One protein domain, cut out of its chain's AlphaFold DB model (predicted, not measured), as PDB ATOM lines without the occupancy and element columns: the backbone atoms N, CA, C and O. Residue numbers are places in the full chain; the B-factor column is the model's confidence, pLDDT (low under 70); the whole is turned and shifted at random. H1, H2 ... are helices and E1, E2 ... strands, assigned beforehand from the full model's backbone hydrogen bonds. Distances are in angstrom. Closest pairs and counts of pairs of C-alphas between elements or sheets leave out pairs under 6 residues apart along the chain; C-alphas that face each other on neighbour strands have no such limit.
ATOM      1  N   VAL A 586     -50.775   3.409   6.104       37.25
ATOM      2  CA  VAL A 586     -49.969   2.219   6.323       37.25
ATOM      3  C   VAL A 586     -48.610   2.721   6.777       37.25
ATOM      4  O   VAL A 586     -47.974   3.514   6.080       37.25
ATOM      5  N   ARG A 587     -48.169   2.242   7.942       41.91
ATOM      6  CA  ARG A 587     -46.811   2.390   8.473       41.91
ATOM      7  C   ARG A 587     -45.828   1.780   7.464       41.91
ATOM      8  O   ARG A 587     -45.447   0.621   7.584       41.91
ATOM      9  N   ARG A 588     -45.483   2.513   6.405       40.34
ATOM     10  CA  ARG A 588     -44.464   2.112   5.434       40.34
ATOM     11  C   ARG A 588     -43.160   2.759   5.851       40.34
ATOM     12  O   ARG A 588     -42.886   3.897   5.497       40.34
ATOM     13  N   GLU A 589     -42.376   2.017   6.619       41.62
ATOM     14  CA  GLU A 589     -40.943   2.262   6.721       41.62
ATOM     15  C   GLU A 589     -40.280   1.861   5.397       41.62
ATOM     16  O   GLU A 589     -40.414   0.711   4.969       41.62
ATOM     17  N   PRO A 590     -39.487   2.733   4.769       41.50
ATOM     18  CA  PRO A 590     -38.336   2.291   4.009       41.50
ATOM     19  C   PRO A 590     -37.183   2.181   5.010       41.50
ATOM     20  O   PRO A 590     -36.746   3.203   5.546       41.50
ATOM     21  N   LYS A 591     -36.707   0.950   5.256       42.59
ATOM     22  CA  LYS A 591     -35.663   0.604   6.244       42.59
ATOM     23  C   LYS A 591     -34.380   1.456   6.171       42.59
ATOM     24  O   LYS A 591     -33.675   1.520   7.168       42.59
ATOM     25  N   ASP A 592     -34.146   2.183   5.074       44.44
ATOM     26  CA  ASP A 592     -32.912   2.942   4.827       44.44
ATOM     27  C   ASP A 592     -33.104   4.446   4.505       44.44
ATOM     28  O   ASP A 592     -32.153   5.114   4.112       44.44
ATOM     29  N   SER A 593     -34.308   5.024   4.642       51.34
ATOM     30  CA  SER A 593     -34.592   6.370   4.077       51.34
ATOM     31  C   SER A 593     -34.420   7.582   5.006       51.34
ATOM     32  O   SER A 593     -34.510   8.713   4.533       51.34
ATOM     33  N   GLY A 594     -34.211   7.402   6.315       57.41
ATOM     34  CA  GLY A 594     -34.145   8.534   7.258       57.41
ATOM     35  C   GLY A 594     -35.457   9.332   7.405       57.41
ATOM     36  O   GLY A 594     -35.463  10.391   8.027       57.41
ATOM     37  N   VAL A 595     -36.575   8.842   6.854       61.72
ATOM     38  CA  VAL A 595     -37.896   9.482   6.939       61.72
ATOM     39  C   VAL A 595     -38.799   8.706   7.897       61.72
ATOM     40  O   VAL A 595     -39.068   7.524   7.698       61.72
ATOM     41  N   LEU A 596     -39.300   9.393   8.920       63.94
ATOM     42  CA  LEU A 596     -40.337   8.948   9.843       63.94
ATOM     43  C   LEU A 596     -41.641   9.677   9.500       63.94
ATOM     44  O   LEU A 596     -41.666  10.890   9.317       63.94
ATOM     45  N   SER A 597     -42.735   8.931   9.392       63.25
ATOM     46  CA  SER A 597     -44.068   9.463   9.110       63.25
ATOM     47  C   SER A 597     -45.050   8.936  10.140       63.25
ATOM     48  O   SER A 597     -45.110   7.724  10.356       63.25
ATOM     49  N   PHE A 598     -45.831   9.822  10.751       65.56
ATOM     50  CA  PHE A 598     -46.847   9.437  11.727       65.56
ATOM     51  C   PHE A 598     -48.162  10.172  11.491       65.56
ATOM     52  O   PHE A 598     -48.176  11.328  11.075       65.56
ATOM     53  N   SER A 599     -49.269   9.486  11.769       63.72
ATOM     54  CA  SER A 599     -50.620  10.042  11.703       63.72
ATOM     55  C   SER A 599     -51.078  10.453  13.098       63.72
ATOM     56  O   SER A 599     -50.839   9.733  14.068       63.72
ATOM     57  N   MET A 600     -51.713  11.618  13.204       63.12
ATOM     58  CA  MET A 600     -52.199  12.148  14.475       63.12
ATOM     59  C   MET A 600     -53.621  11.682  14.783       63.12
ATOM     60  O   MET A 600     -54.499  11.681  13.926       63.12
ATOM     61  N   GLY A 601     -53.886  11.336  16.043       53.91
ATOM     62  CA  GLY A 601     -55.246  11.058  16.494       53.91
ATOM     63  C   GLY A 601     -56.062  12.351  16.563       53.91
ATOM     64  O   GLY A 601     -55.667  13.297  17.228       53.91
ATOM     65  N   GLY A 602     -57.211  12.410  15.884       55.19
ATOM     66  CA  GLY A 602     -58.162  13.536  15.988       55.19
ATOM     67  C   GLY A 602     -58.063  14.592  14.878       55.19
ATOM     68  O   GLY A 602     -59.069  15.253  14.597       55.19
ATOM     69  N   LEU A 603     -56.917  14.661  14.193       59.34
ATOM     70  CA  LEU A 603     -56.696  15.409  12.953       59.34
ATOM     71  C   LEU A 603     -56.404  14.451  11.800       59.34
ATOM     72  O   LEU A 603     -55.604  13.539  11.970       59.34
ATOM     73  N   ASP A 604     -56.949  14.719  10.614       58.41
ATOM     74  CA  ASP A 604     -56.518  14.066   9.369       58.41
ATOM     75  C   ASP A 604     -55.178  14.685   8.923       58.41
ATOM     76  O   ASP A 604     -55.064  15.415   7.938       58.41
ATOM     77  N   ALA A 605     -54.154  14.500   9.755       62.41
ATOM     78  CA  ALA A 605     -52.849  15.116   9.609       62.41
ATOM     79  C   ALA A 605     -51.733  14.095   9.824       62.41
ATOM     80  O   ALA A 605     -51.778  13.257  10.729       62.41
ATOM     81  N   GLN A 606     -50.717  14.196   8.972       67.75
ATOM     82  CA  GLN A 606     -49.523  13.377   8.968       67.75
ATOM     83  C   GLN A 606     -48.301  14.264   9.124       67.75
ATOM     84  O   GLN A 606     -48.022  15.143   8.313       67.75
ATOM     85  N   VAL A 607     -47.510  13.992  10.134       66.88
ATOM     86  CA  VAL A 607     -46.264  14.713  10.327       66.88
ATOM     87  C   VAL A 607     -45.130  13.870   9.766       66.88
ATOM     88  O   VAL A 607     -45.030  12.663  10.003       66.88
ATOM     89  N   GLU A 608     -44.291  14.534   8.987       71.38
ATOM     90  CA  GLU A 608     -43.116  13.976   8.342       71.38
ATOM     91  C   GLU A 608     -41.865  14.521   9.027       71.38
ATOM     92  O   GLU A 608     -41.672  15.728   9.174       71.38
ATOM     93  N   LEU A 609     -40.996  13.608   9.426       68.81
ATOM     94  CA  LEU A 609     -39.729  13.872  10.078       68.81
ATOM     95  C   LEU A 609     -38.633  13.254   9.211       68.81
ATOM     96  O   LEU A 609     -38.565  12.042   9.055       68.81
ATOM     97  N   VAL A 610     -37.790  14.088   8.616       68.38
ATOM     98  CA  VAL A 610     -36.736  13.691   7.675       68.38
ATOM     99  C   VAL A 610     -35.379  13.998   8.300       68.38
ATOM    100  O   VAL A 610     -35.080  15.164   8.524       68.38
ATOM    101  N   GLY A 611     -34.533  13.005   8.572       60.81
ATOM    102  CA  GLY A 611     -33.207  13.221   9.163       60.81
ATOM    103  C   GLY A 611     -32.231  12.064   8.941       60.81
ATOM    104  O   GLY A 611     -32.635  10.914   8.786       60.81
ATOM    105  N   ALA A 612     -30.930  12.368   8.939       58.88
ATOM    106  CA  ALA A 612     -29.879  11.356   8.841       58.88
ATOM    107  C   ALA A 612     -29.919  10.398  10.045       58.88
ATOM    108  O   ALA A 612     -30.103  10.822  11.188       58.88
ATOM    109  N   ALA A 613     -29.747   9.096   9.804       57.34
ATOM    110  CA  ALA A 613     -29.672   8.107  10.875       57.34
ATOM    111  C   ALA A 613     -28.406   8.322  11.732       57.34
ATOM    112  O   ALA A 613     -27.321   8.536  11.197       57.34
ATOM    113  N   GLY A 614     -28.532   8.239  13.063       63.72
ATOM    114  CA  GLY A 614     -27.400   8.311  13.998       63.72
ATOM    115  C   GLY A 614     -27.255   9.650  14.747       63.72
ATOM    116  O   GLY A 614     -28.217  10.411  14.855       63.72
ATOM    117  N   PRO A 615     -26.070   9.956  15.311       65.94
ATOM    118  CA  PRO A 615     -25.868  11.071  16.250       65.94
ATOM    119  C   PRO A 615     -26.005  12.473  15.631       65.94
ATOM    120  O   PRO A 615     -26.102  13.457  16.360       65.94
ATOM    121  N   GLN A 616     -26.039  12.589  14.299       69.19
ATOM    122  CA  GLN A 616     -26.249  13.862  13.592       69.19
ATOM    123  C   GLN A 616     -27.735  14.237  13.442       69.19
ATOM    124  O   GLN A 616     -28.046  15.364  13.048       69.19
ATOM    125  N   PHE A 617     -28.656  13.341  13.822       72.75
ATOM    126  CA  PHE A 617     -30.099  13.526  13.674       72.75
ATOM    127  C   PHE A 617     -30.605  14.859  14.241       72.75
ATOM    128  O   PHE A 617     -31.332  15.577  13.562       72.75
ATOM    129  N   GLY A 618     -30.187  15.248  15.449       69.25
ATOM    130  CA  GLY A 618     -30.651  16.496  16.064       69.25
ATOM    131  C   GLY A 618     -30.256  17.765  15.296       69.25
ATOM    132  O   GLY A 618     -30.957  18.767  15.358       69.25
ATOM    133  N   ARG A 619     -29.162  17.728  14.521       71.50
ATOM    134  CA  ARG A 619     -28.681  18.875  13.725       71.50
ATOM    135  C   ARG A 619     -29.224  18.886  12.298       71.50
ATOM    136  O   ARG A 619     -29.379  19.955  11.708       71.50
ATOM    137  N   GLU A 620     -29.496  17.711  11.740       75.56
ATOM    138  CA  GLU A 620     -29.852  17.550  10.327       75.56
ATOM    139  C   GLU A 620     -31.324  17.207  10.091       75.56
ATOM    140  O   GLU A 620     -31.794  17.307   8.954       75.56
ATOM    141  N   SER A 621     -32.063  16.852  11.146       76.81
ATOM    142  CA  SER A 621     -33.493  16.573  11.058       76.81
ATOM    143  C   SER A 621     -34.276  17.797  10.600       76.81
ATOM    144  O   SER A 621     -33.968  18.939  10.942       76.81
ATOM    145  N   ARG A 622     -35.300  17.542   9.795       81.00
ATOM    146  CA  ARG A 622     -36.267  18.479   9.243       81.00
ATOM    147  C   ARG A 622     -37.660  17.936   9.531       81.00
ATOM    148  O   ARG A 622     -37.976  16.828   9.112       81.00
ATOM    149  N   VAL A 623     -38.492  18.710  10.213       80.50
ATOM    150  CA  VAL A 623     -39.891  18.364  10.492       80.50
ATOM    151  C   VAL A 623     -40.797  19.204   9.615       80.50
ATOM    152  O   VAL A 623     -40.659  20.426   9.576       80.50
ATOM    153  N   SER A 624     -41.749  18.569   8.950       83.75
ATOM    154  CA  SER A 624     -42.864  19.237   8.287       83.75
ATOM    155  C   SER A 624     -44.171  18.544   8.639       83.75
ATOM    156  O   SER A 624     -44.233  17.322   8.727       83.75
ATOM    157  N   VAL A 625     -45.236  19.317   8.799       81.19
ATOM    158  CA  VAL A 625     -46.587  18.800   9.009       81.19
ATOM    159  C   VAL A 625     -47.324  18.845   7.678       81.19
ATOM    160  O   VAL A 625     -47.497  19.914   7.088       81.19
ATOM    161  N   ARG A 626     -47.766  17.682   7.205       81.75
ATOM    162  CA  ARG A 626     -48.767  17.563   6.146       81.75
ATOM    163  C   ARG A 626     -50.126  17.388   6.793       81.75
ATOM    164  O   ARG A 626     -50.280  16.624   7.740       81.75
ATOM    165  N   TYR A 627     -51.129  18.090   6.309       78.06
ATOM    166  CA  TYR A 627     -52.448  17.994   6.907       78.06
ATOM    167  C   TYR A 627     -53.536  18.261   5.889       78.06
ATOM    168  O   TYR A 627     -53.350  19.003   4.920       78.06
ATOM    169  N   HIS A 628     -54.683  17.647   6.137       74.25
ATOM    170  CA  HIS A 628     -55.881  17.831   5.352       74.25
ATOM    171  C   HIS A 628     -56.868  18.667   6.154       74.25
ATOM    172  O   HIS A 628     -57.184  18.381   7.308       74.25
ATOM    173  N   ASP A 629     -57.353  19.734   5.526       74.75
ATOM    174  CA  ASP A 629     -58.593  20.342   5.977       74.75
ATOM    175  C   ASP A 629     -59.720  19.354   5.620       74.75
ATOM    176  O   ASP A 629     -59.900  19.093   4.427       74.75
ATOM    177  N   PRO A 630     -60.474  18.815   6.601       70.81
ATOM    178  CA  PRO A 630     -61.463  17.758   6.370       70.81
ATOM    179  C   PRO A 630     -62.619  18.192   5.462       70.81
ATOM    180  O   PRO A 630     -63.401  17.361   5.010       70.81
ATOM    181  N   PHE A 631     -62.737  19.488   5.177       72.81
ATOM    182  CA  PHE A 631     -63.725  20.037   4.258       72.81
ATOM    183  C   PHE A 631     -63.160  20.258   2.844       72.81
ATOM    184  O   PHE A 631     -63.882  20.746   1.977       72.81
ATOM    185  N   THR A 632     -61.887  19.918   2.582       67.56
ATOM    186  CA  THR A 632     -61.243  20.109   1.272       67.56
ATOM    187  C   THR A 632     -60.461  18.899   0.749       67.56
ATOM    188  O   THR A 632     -60.035  18.037   1.504       67.56
ATOM    189  N   THR A 633     -60.253  18.837  -0.573       61.00
ATOM    190  CA  THR A 633     -59.389  17.849  -1.258       61.00
ATOM    191  C   THR A 633     -57.902  18.111  -1.062       61.00
ATOM    192  O   THR A 633     -57.090  17.200  -1.221       61.00
ATOM    193  N   SER A 634     -57.529  19.375  -0.870       67.38
ATOM    194  CA  SER A 634     -56.151  19.828  -1.012       67.38
ATOM    195  C   SER A 634     -55.319  19.433   0.200       67.38
ATOM    196  O   SER A 634     -55.633  19.835   1.321       67.38
ATOM    197  N   GLU A 635     -54.234  18.692  -0.034       76.62
ATOM    198  CA  GLU A 635     -53.162  18.539   0.954       76.62
ATOM    199  C   GLU A 635     -52.533  19.911   1.216       76.62
ATOM    200  O   GLU A 635     -52.191  20.641   0.281       76.62
ATOM    201  N   LYS A 636     -52.371  20.259   2.493       83.56
ATOM    202  CA  LYS A 636     -51.612  21.430   2.932       83.56
ATOM    203  C   LYS A 636     -50.331  20.961   3.607       83.56
ATOM    204  O   LYS A 636     -50.278  19.888   4.206       83.56
ATOM    205  N   ARG A 637     -49.281  21.774   3.503       85.31
ATOM    206  CA  ARG A 637     -47.961  21.457   4.053       85.31
ATOM    207  C   ARG A 637     -47.334  22.677   4.717       85.31
ATOM    208  O   ARG A 637     -47.435  23.789   4.192       85.31
ATOM    209  N   SER A 638     -46.693  22.460   5.859       87.44
ATOM    210  CA  SER A 638     -45.837  23.445   6.523       87.44
ATOM    211  C   SER A 638     -44.438  23.499   5.885       87.44
ATOM    212  O   SER A 638     -44.021  22.574   5.186       87.44
ATOM    213  N   LEU A 639     -43.664  24.549   6.149       87.62
ATOM    214  CA  LEU A 639     -42.235  24.551   5.834       87.62
ATOM    215  C   LEU A 639     -41.483  23.577   6.746       87.62
ATOM    216  O   LEU A 639     -41.807  23.398   7.924       87.62
ATOM    217  N   ALA A 640     -40.454  22.955   6.178       83.69
ATOM    218  CA  ALA A 640     -39.571  22.052   6.896       83.69
ATOM    219  C   ALA A 640     -38.703  22.828   7.899       83.69
ATOM    220  O   ALA A 640     -37.965  23.732   7.509       83.69
ATOM    221  N   THR A 641     -38.753  22.450   9.177       85.38
ATOM    222  CA  THR A 641     -38.030  23.130  10.264       85.38
ATOM    223  C   THR A 641     -36.967  22.230  10.871       85.38
ATOM    224  O   THR A 641     -37.212  21.046  11.096       85.38
ATOM    225  N   ARG A 642     -35.769  22.774  11.103       84.44
ATOM    226  CA  ARG A 642     -34.626  22.020  11.631       84.44
ATOM    227  C   ARG A 642     -34.559  22.053  13.153       84.44
ATOM    228  O   ARG A 642     -34.898  23.066  13.749       84.44
ATOM    229  N   GLY A 643     -34.043  20.976  13.745       75.62
ATOM    230  CA  GLY A 643     -33.612  20.967  15.148       75.62
ATOM    231  C   GLY A 643     -34.732  21.000  16.188       75.62
ATOM    232  O   GLY A 643     -34.495  21.446  17.303       75.62
ATOM    233  N   LEU A 644     -35.938  20.534  15.847       81.25
ATOM    234  CA  LEU A 644     -37.061  20.453  16.796       81.25
ATOM    235  C   LEU A 644     -36.911  19.321  17.826       81.25
ATOM    236  O   LEU A 644     -37.503  19.382  18.899       81.25
ATOM    237  N   PHE A 645     -36.120  18.297  17.510       81.88
ATOM    238  CA  PHE A 645     -35.816  17.183  18.406       81.88
ATOM    239  C   PHE A 645     -34.303  17.017  18.493       81.88
ATOM    240  O   PHE A 645     -33.614  17.079  17.472       81.88
ATOM    241  N   SER A 646     -33.778  16.792  19.695       80.81
ATOM    242  CA  SER A 646     -32.341  16.635  19.935       80.81
ATOM    243  C   SER A 646     -31.813  15.271  19.479       80.81
ATOM    244  O   SER A 646     -30.641  15.142  19.119       80.81
ATOM    245  N   SER A 647     -32.678  14.253  19.430       80.94
ATOM    246  CA  SER A 647     -32.340  12.899  18.989       80.94
ATOM    247  C   SER A 647     -33.515  12.198  18.303       80.94
ATOM    248  O   SER A 647     -34.671  12.603  18.430       80.94
ATOM    249  N   ARG A 648     -33.217  11.113  17.578       78.31
ATOM    250  CA  ARG A 648     -34.241  10.270  16.946       78.31
ATOM    251  C   ARG A 648     -35.135   9.592  17.985       78.31
ATOM    252  O   ARG A 648     -36.340   9.538  17.783       78.31
ATOM    253  N   THR A 649     -34.557   9.143  19.098       79.19
ATOM    254  CA  THR A 649     -35.287   8.509  20.203       79.19
ATOM    255  C   THR A 649     -36.286   9.469  20.844       79.19
ATOM    256  O   THR A 649     -37.440   9.102  21.029       79.19
ATOM    257  N   GLU A 650     -35.877  10.714  21.110       80.19
ATOM    258  CA  GLU A 650     -36.772  11.749  21.651       80.19
ATOM    259  C   GLU A 650     -37.945  12.020  20.701       80.19
ATOM    260  O   GLU A 650     -39.091  12.123  21.135       80.19
ATOM    261  N   ALA A 651     -37.669  12.099  19.394       77.94
ATOM    262  CA  ALA A 651     -38.714  12.262  18.398       77.94
ATOM    263  C   ALA A 651     -39.658  11.050  18.385       77.94
ATOM    264  O   ALA A 651     -40.864  11.207  18.502       77.94
ATOM    265  N   GLU A 652     -39.140   9.826  18.306       77.94
ATOM    266  CA  GLU A 652     -39.966   8.613  18.302       77.94
ATOM    267  C   GLU A 652     -40.821   8.473  19.580       77.94
ATOM    268  O   GLU A 652     -41.974   8.038  19.504       77.94
ATOM    269  N   GLU A 653     -40.324   8.909  20.741       77.12
ATOM    270  CA  GLU A 653     -41.073   8.917  22.003       77.12
ATOM    271  C   GLU A 653     -42.163   9.993  22.055       77.12
ATOM    272  O   GLU A 653     -43.308   9.686  22.408       77.12
ATOM    273  N   ALA A 654     -41.841  11.235  21.672       74.00
ATOM    274  CA  ALA A 654     -42.801  12.340  21.614       74.00
ATOM    275  C   ALA A 654     -43.953  12.048  20.639       74.00
ATOM    276  O   ALA A 654     -45.079  12.499  20.837       74.00
ATOM    277  N   LEU A 655     -43.672  11.259  19.602       72.56
ATOM    278  CA  LEU A 655     -44.623  10.847  18.573       72.56
ATOM    279  C   LEU A 655     -45.390   9.565  18.917       72.56
ATOM    280  O   LEU A 655     -46.232   9.128  18.133       72.56
ATOM    281  N   GLY A 656     -45.118   8.966  20.078       67.88
ATOM    282  CA  GLY A 656     -45.794   7.763  20.559       67.88
ATOM    283  C   GLY A 656     -45.503   6.499  19.752       67.88
ATOM    284  O   GLY A 656     -46.328   5.588  19.726       67.88
ATOM    285  N   LEU A 657     -44.333   6.415  19.109       70.00
ATOM    286  CA  LEU A 657     -43.931   5.258  18.301       70.00
ATOM    287  C   LEU A 657     -43.427   4.068  19.142       70.00
ATOM    288  O   LEU A 657     -43.398   2.949  18.623       70.00
ATOM    289  N   PHE A 658     -43.065   4.294  20.412       66.06
ATOM    290  CA  PHE A 658     -42.607   3.258  21.352       66.06
ATOM    291  C   PHE A 658     -43.734   2.626  22.181       66.06
ATOM    292  O   PHE A 658     -43.786   1.405  22.302       66.06
ATOM    293  N   ASP A 659     -44.620   3.441  22.766       65.81
ATOM    294  CA  ASP A 659     -45.672   2.982  23.682       65.81
ATOM    295  C   ASP A 659     -46.885   3.928  23.653       65.81
ATOM    296  O   ASP A 659     -46.909   4.981  24.295       65.81
ATOM    297  N   ALA A 660     -47.918   3.526  22.910       61.62
ATOM    298  CA  ALA A 660     -49.146   4.299  22.734       61.62
ATOM    299  C   ALA A 660     -49.998   4.430  24.017       61.62
ATOM    300  O   ALA A 660     -50.983   5.165  24.017       61.62
ATOM    301  N   SER A 661     -49.663   3.715  25.101       60.88
ATOM    302  CA  SER A 661     -50.384   3.813  26.380       60.88
ATOM    303  C   SER A 661     -49.925   4.987  27.254       60.88
ATOM    304  O   SER A 661     -50.672   5.427  28.128       60.88
ATOM    305  N   VAL A 662     -48.726   5.523  26.999       62.81
ATOM    306  CA  VAL A 662     -48.108   6.613  27.786       62.81
ATOM    307  C   VAL A 662     -47.756   7.835  26.942       62.81
ATOM    308  O   VAL A 662     -47.606   8.922  27.498       62.81
ATOM    309  N   SER A 663     -47.699   7.681  25.618       66.81
ATOM    310  CA  SER A 663     -47.507   8.776  24.672       66.81
ATOM    311  C   SER A 663     -48.686   8.874  23.701       66.81
ATOM    312  O   SER A 663     -49.088   7.870  23.113       66.81
ATOM    313  N   TYR A 664     -49.230  10.076  23.491       71.25
ATOM    314  CA  TYR A 664     -50.246  10.320  22.460       71.25
ATOM    315  C   TYR A 664     -50.043  11.664  21.759       71.25
ATOM    316  O   TYR A 664     -49.644  12.656  22.375       71.25
ATOM    317  N   ALA A 665     -50.365  11.685  20.465       72.19
ATOM    318  CA  ALA A 665     -50.361  12.874  19.623       72.19
ATOM    319  C   ALA A 665     -51.800  13.243  19.233       72.19
ATOM    320  O   ALA A 665     -52.516  12.425  18.648       72.19
ATOM    321  N   THR A 666     -52.217  14.470  19.544       75.62
ATOM    322  CA  THR A 666     -53.519  15.032  19.142       75.62
ATOM    323  C   THR A 666     -53.333  16.430  18.576       75.62
ATOM    324  O   THR A 666     -52.324  17.075  18.838       75.62
ATOM    325  N   GLY A 667     -54.301  16.952  17.834       78.69
ATOM    326  CA  GLY A 667     -54.240  18.346  17.409       78.69
ATOM    327  C   GLY A 667     -55.595  18.941  17.067       78.69
ATOM    328  O   GLY A 667     -56.618  18.260  17.091       78.69
ATOM    329  N   TYR A 668     -55.573  20.233  16.760       84.38
ATOM    330  CA  TYR A 668     -56.744  21.030  16.421       84.38
ATOM    331  C   TYR A 668     -56.401  21.953  15.252       84.38
ATOM    332  O   TYR A 668     -55.381  22.642  15.281       84.38
ATOM    333  N   LEU A 669     -57.250  21.956  14.225       85.50
ATOM    334  CA  LEU A 669     -57.141  22.872  13.092       85.50
ATOM    335  C   LEU A 669     -57.949  24.132  13.369       85.50
ATOM    336  O   LEU A 669     -58.972  24.089  14.056       85.50
ATOM    337  N   SER A 670     -57.513  25.236  12.774       89.44
ATOM    338  CA  SER A 670     -58.341  26.428  12.705       89.44
ATOM    339  C   SER A 670     -59.640  26.171  11.924       89.44
ATOM    340  O   SER A 670     -59.646  25.323  11.025       89.44
ATOM    341  N   PRO A 671     -60.738  26.909  12.184       89.06
ATOM    342  CA  PRO A 671     -61.975  26.792  11.417       89.06
ATOM    343  C   PRO A 671     -61.789  26.876   9.899       89.06
ATOM    344  O   PRO A 671     -62.469  26.160   9.167       89.06
ATOM    345  N   THR A 672     -60.848  27.702   9.429       85.50
ATOM    346  CA  THR A 672     -60.488  27.856   8.005       85.50
ATOM    347  C   THR A 672     -59.501  26.803   7.486       85.50
ATOM    348  O   THR A 672     -59.176  26.782   6.295       85.50
ATOM    349  N   GLY A 673     -58.969  25.953   8.365       83.12
ATOM    350  CA  GLY A 673     -58.005  24.907   8.040       83.12
ATOM    351  C   GLY A 673     -56.671  25.429   7.499       83.12
ATOM    352  O   GLY A 673     -56.002  24.693   6.780       83.12
ATOM    353  N   LYS A 674     -56.296  26.693   7.742       84.19
ATOM    354  CA  LYS A 674     -55.028  27.298   7.266       84.19
ATOM    355  C   LYS A 674     -53.812  26.955   8.140       84.19
ATOM    356  O   LYS A 674     -52.679  27.226   7.748       84.19
ATOM    357  N   GLY A 675     -54.049  26.381   9.314       86.56
ATOM    358  CA  GLY A 675     -53.032  25.978  10.279       86.56
ATOM    359  C   GLY A 675     -53.671  25.340  11.507       86.56
ATOM    360  O   GLY A 675     -54.881  25.089  11.524       86.56
ATOM    361  N   GLY A 676     -52.871  25.077  12.531       88.38
ATOM    362  CA  GLY A 676     -53.343  24.440  13.750       88.38
ATOM    363  C   GLY A 676     -52.270  24.293  14.819       88.38
ATOM    364  O   GLY A 676     -51.129  24.724  14.654       88.38
ATOM    365  N   ILE A 677     -52.666  23.651  15.915       87.38
ATOM    366  CA  ILE A 677     -51.778  23.263  17.010       87.38
ATOM    367  C   ILE A 677     -51.753  21.743  17.132       87.38
ATOM    368  O   ILE A 677     -52.791  21.079  17.069       87.38
ATOM    369  N   MET A 678     -50.561  21.205  17.359       85.19
ATOM    370  CA  MET A 678     -50.298  19.811  17.684       85.19
ATOM    371  C   MET A 678     -49.825  19.697  19.136       85.19
ATOM    372  O   MET A 678     -48.959  20.445  19.578       85.19
ATOM    373  N   PHE A 679     -50.372  18.723  19.853       81.56
ATOM    374  CA  PHE A 679     -49.994  18.322  21.201       81.56
ATOM    375  C   PHE A 679     -49.285  16.977  21.126       81.56
ATOM    376  O   PHE A 679     -49.872  15.994  20.671       81.56
ATOM    377  N   LEU A 680     -48.050  16.938  21.614       81.19
ATOM    378  CA  LEU A 680     -47.261  15.726  21.767       81.19
ATOM    379  C   LEU A 680     -47.053  15.471  23.257       81.19
ATOM    380  O   LEU A 680     -46.364  16.237  23.935       81.19
ATOM    381  N   ARG A 681     -47.681  14.419  23.781       77.88
ATOM    382  CA  ARG A 681     -47.478  13.978  25.162       77.88
ATOM    383  C   ARG A 681     -46.565  12.761  25.169       77.88
ATOM    384  O   ARG A 681     -46.867  11.791  24.481       77.88
ATOM    385  N   SER A 682     -45.501  12.818  25.965       76.94
ATOM    386  CA  SER A 682     -44.626  11.692  26.305       76.94
ATOM    387  C   SER A 682     -44.708  11.363  27.801       76.94
ATOM    388  O   SER A 682     -45.485  11.979  28.542       76.94
ATOM    389  N   ARG A 683     -43.891  10.405  28.267       72.38
ATOM    390  CA  ARG A 683     -43.754  10.091  29.700       72.38
ATOM    391  C   ARG A 683     -43.215  11.272  30.506       72.38
ATOM    392  O   ARG A 683     -43.613  11.454  31.653       72.38
ATOM    393  N   GLU A 684     -42.331  12.059  29.903       70.31
ATOM    394  CA  GLU A 684     -41.568  13.101  30.594       70.31
ATOM    395  C   GLU A 684     -42.154  14.508  30.414       70.31
ATOM    396  O   GLU A 684     -41.981  15.357  31.287       70.31
ATOM    397  N   ALA A 685     -42.862  14.777  29.309       74.69
ATOM    398  CA  ALA A 685     -43.316  16.130  28.990       74.69
ATOM    399  C   ALA A 685     -44.575  16.185  28.111       74.69
ATOM    400  O   ALA A 685     -44.953  15.240  27.422       74.69
ATOM    401  N   THR A 686     -45.217  17.356  28.107       79.06
ATOM    402  CA  THR A 686     -46.193  17.748  27.081       79.06
ATOM    403  C   THR A 686     -45.635  18.930  26.297       79.06
ATOM    404  O   THR A 686     -45.369  19.992  26.868       79.06
ATOM    405  N   ARG A 687     -45.502  18.753  24.983       82.75
ATOM    406  CA  ARG A 687     -44.982  19.748  24.042       82.75
ATOM    407  C   ARG A 687     -46.086  20.184  23.082       82.75
ATOM    408  O   ARG A 687     -46.852  19.346  22.604       82.75
ATOM    409  N   LEU A 688     -46.190  21.487  22.829       85.94
ATOM    410  CA  LEU A 688     -47.098  22.038  21.821       85.94
ATOM    411  C   LEU A 688     -46.296  22.546  20.630       85.94
ATOM    412  O   LEU A 688     -45.277  23.205  20.807       85.94
ATOM    413  N   PHE A 689     -46.818  22.318  19.432       86.94
ATOM    414  CA  PHE A 689     -46.255  22.834  18.193       86.94
ATOM    415  C   PHE A 689     -47.326  23.576  17.410       86.94
ATOM    416  O   PHE A 689     -48.445  23.080  17.261       86.94
ATOM    417  N   ALA A 690     -46.971  24.738  16.884       89.06
ATOM    418  CA  ALA A 690     -47.793  25.473  15.938       89.06
ATOM    419  C   ALA A 690     -47.346  25.170  14.506       89.06
ATOM    420  O   ALA A 690     -46.161  24.951  14.238       89.06
ATOM    421  N   PHE A 691     -48.303  25.130  13.583       88.56
ATOM    422  CA  PHE A 691     -48.033  24.920  12.165       88.56
ATOM    423  C   PHE A 691     -49.038  25.674  11.291       88.56
ATOM    424  O   PHE A 691     -50.213  25.817  11.629       88.56
ATOM    425  N   GLY A 692     -48.583  26.109  10.119       87.56
ATOM    426  CA  GLY A 692     -49.396  26.810   9.128       87.56
ATOM    427  C   GLY A 692     -49.048  26.375   7.709       87.56
ATOM    428  O   GLY A 692     -47.988  25.799   7.457       87.56
ATOM    429  N   GLN A 693     -49.957  26.608   6.764       87.69
ATOM    430  CA  GLN A 693     -49.686  26.366   5.345       87.69
ATOM    431  C   GLN A 693     -48.555  27.291   4.878       87.69
ATOM    432  O   GLN A 693     -48.716  28.506   4.878       87.69
ATOM    433  N   GLY A 694     -47.427  26.716   4.457       86.62
ATOM    434  CA  GLY A 694     -46.263  27.493   4.021       86.62
ATOM    435  C   GLY A 694     -45.491  28.189   5.149       86.62
ATOM    436  O   GLY A 694     -44.707  29.086   4.863       86.62
ATOM    437  N   GLU A 695     -45.661  27.765   6.405       88.12
ATOM    438  CA  GLU A 695     -44.978  28.345   7.573       88.12
ATOM    439  C   GLU A 695     -44.138  27.309   8.322       88.12
ATOM    440  O   GLU A 695     -44.478  26.124   8.274       88.12
ATOM    441  N   PRO A 696     -43.040  27.705   8.996       87.94
ATOM    442  CA  PRO A 696     -42.248  26.770   9.786       87.94
ATOM    443  C   PRO A 696     -43.074  26.176  10.933       87.94
ATOM    444  O   PRO A 696     -43.964  26.819  11.482       87.94
ATOM    445  N   VAL A 697     -42.752  24.937  11.295       87.69
ATOM    446  CA  VAL A 697     -43.255  24.288  12.507       87.69
ATOM    447  C   VAL A 697     -42.368  24.743  13.647       87.69
ATOM    448  O   VAL A 697     -41.157  24.558  13.577       87.69
ATOM    449  N   TYR A 698     -42.933  25.293  14.706       87.81
ATOM    450  CA  TYR A 698     -42.149  25.687  15.872       87.81
ATOM    451  C   TYR A 698     -42.803  25.191  17.146       87.81
ATOM    452  O   TYR A 698     -44.021  25.018  17.229       87.81
ATOM    453  N   GLU A 699     -41.951  24.916  18.125       87.12
ATOM    454  CA  GLU A 699     -42.384  24.574  19.466       87.12
ATOM    455  C   GLU A 699     -42.808  25.833  20.214       87.12
ATOM    456  O   GLU A 699     -42.195  26.895  20.097       87.12
ATOM    457  N   ILE A 700     -43.863  25.683  21.001       85.88
ATOM    458  CA  ILE A 700     -44.325  26.693  21.933       85.88
ATOM    459  C   ILE A 700     -43.604  26.481  23.265       85.88
ATOM    460  O   ILE A 700     -43.762  25.451  23.925       85.88
ATOM    461  N   GLU A 701     -42.836  27.477  23.682       82.69
ATOM    462  CA  GLU A 701     -42.146  27.509  24.961       82.69
ATOM    463  C   GLU A 701     -43.132  27.420  26.137       82.69
ATOM    464  O   GLU A 701     -44.247  27.945  26.103       82.69
ATOM    465  N   HIS A 702     -42.698  26.784  27.230       74.56
ATOM    466  CA  HIS A 702     -43.477  26.627  28.468       74.56
ATOM    467  C   HIS A 702     -44.824  25.885  28.303       74.56
ATOM    468  O   HIS A 702     -45.694  25.972  29.176       74.56
ATOM    469  N   SER A 703     -44.978  25.090  27.238       69.31
ATOM    470  CA  SER A 703     -46.177  24.300  26.916       69.31
ATOM    471  C   SER A 703     -46.658  23.373  28.036       69.31
ATOM    472  O   SER A 703     -47.857  23.142  28.163       69.31
ATOM    473  N   GLY A 704     -45.752  22.870  28.883       64.81
ATOM    474  CA  GLY A 704     -46.085  21.974  29.997       64.81
ATOM    475  C   GLY A 704     -46.985  22.597  31.073       64.81
ATOM    476  O   GLY A 704     -47.549  21.873  31.888       64.81
ATOM    477  N   ARG A 705     -47.148  23.930  31.079       67.81
ATOM    478  CA  ARG A 705     -48.077  24.640  31.977       67.81
ATOM    479  C   ARG A 705     -49.498  24.738  31.423       67.81
ATOM    480  O   ARG A 705     -50.400  25.126  32.164       67.81
ATOM    481  N   LEU A 706     -49.707  24.417  30.145       69.12
ATOM    482  CA  LEU A 706     -51.019  24.499  29.517       69.12
ATOM    483  C   LEU A 706     -51.823  23.218  29.791       69.12
ATOM    484  O   LEU A 706     -51.317  22.111  29.579       69.12
ATOM    485  N   PRO A 707     -53.084  23.332  30.241       65.25
ATOM    486  CA  PRO A 707     -53.943  22.174  30.425       65.25
ATOM    487  C   PRO A 707     -54.241  21.534  29.062       65.25
ATOM    488  O   PRO A 707     -54.802  22.161  28.169       65.25
ATOM    489  N   THR A 708     -53.863  20.266  28.903       65.38
ATOM    490  CA  THR A 708     -54.148  19.490  27.682       65.38
ATOM    491  C   THR A 708     -55.609  19.063  27.601       65.38
ATOM    492  O   THR A 708     -56.199  19.034  26.523       65.38
ATOM    493  N   SER A 709     -56.219  18.769  28.749       68.62
ATOM    494  CA  SER A 709     -57.652  18.528  28.868       68.62
ATOM    495  C   SER A 709     -58.393  19.861  28.951       68.62
ATOM    496  O   SER A 709     -58.226  20.589  29.929       68.62
ATOM    497  N   GLY A 710     -59.217  20.162  27.948       77.31
ATOM    498  CA  GLY A 710     -60.097  21.336  27.945       77.31
ATOM    499  C   GLY A 710     -59.864  22.331  26.811       77.31
ATOM    500  O   GLY A 710     -60.586  23.321  26.756       77.31
TER     501      GLY A 710
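What this domain is: This is residues 586 to 710 of the 892 residues of an uncharacterized protein of Sorangiineae bacterium NIC37A_2 (UniProt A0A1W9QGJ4). Two four-stranded sheets lie face to face as a sandwich, their strands crossed at 74 degrees, with the short helix H2 at one side, grazing both sheets. The other helix, H1, is a single short turn just past the end of E2 and the beginning of E3. The printed part has 125 residues with two named helices and eight named strands, in the order E1, E2, H1, E3, E4, H2, E5, E6, E7, E8; the sheets run E1 E2 E3 E4 and E5 E6 E7 E8, both antiparallel throughout. The class is mostly strand, though under half of the residues, 55 of 125, are in named elements. The whole is compact, with a radius of gyration of the C-alphas of 13.9 A, and rounded, with spans of 39 by 32 by 26 A.

Where its parts are: The printed part opens with residues 586 to 594, outside any named element. E1 is residues 595 to 599, 13.6 A long, and begins at C-alpha 595 (-37.896, 9.482, 6.939). E2, residues 605 to 610, measures 16.3 A. H1 is residues 617 to 620, 5.2 A from first to last C-alpha. E3, residues 622 to 628, is 20.0 A long and begins at C-alpha 622 (-36.267, 18.479, 9.243). E4 is residues 635 to 637, 6.7 A. H2, residues 648 to 654, spans 10.0 A. E5 is residues 664 to 669, 17.1 A; E6 is residues 675 to 681, 19.9 A; E7 is residues 686 to 692, 20.4 A. E8, residues 698 to 700, is 6.5 A long and ends at C-alpha 700 (-44.325, 26.693, 21.933).

How they stand to each other: In the first sheet E1 and E4 are the edge strands. The hairpin E1 and E2 is antiparallel at 165 degrees, with N 596 and O 609 2.8 A apart. E2 and E3 are antiparallel at 162 degrees, with N 608 and O 624 at 2.8 A. The hairpin E3 and E4 stands at 151 degrees, with N 627 and O 636 at 2.9 A. This sheet is twisted, its C-alphas up to 4.3 A off its best plane. The second sheet is a meander, E5 E6 E7 E8, each strand the antiparallel neighbour of the one before. Its pairs include N 666 and O 679 at 3.0 A for E5 and E6, N 678 and O 689 at 2.8 A for E6 and E7, and N 700 and O 688 at 2.9 A for E7 and E8. The parts of the two sheets that face each other are 10.0 A centre to centre, their best planes 4 degrees apart. Between the sheets, the closest C-alphas of E3 and E7 are those of Val 625 and Phe 691, 7.0 A apart. E3 and E6 are near each other, with 6 pairs of C-alphas within 10 A. H2 only grazes the first sheet with residues 648 to 652, and the second with residues 651 to 654; its closest C-alphas to E6 are those of Ala 654 and Leu 680, 5.6 A. H1 is on neither sheet, and is close to but not clearly touching H2, with the C-alphas of Phe 617 and Arg 648 6.2 A apart. In H2 every O i to N i+4 pair is within hydrogen-bond range; H1 is too short for such a pair.

The domain as a whole: The C-alphas farthest apart are those of Pro 615 and Phe 631, 40.7 A. The printed part has no cut, and no link is long. Within the link from E4 to H2, residues 641 to 642 pair antiparallel with residues 622 to 623 of E3. The mean pLDDT of the printed part is 73.0; 48 residues are under 70, among them 586 to 607, 609 to 616, 658 to 663 and 703 to 709.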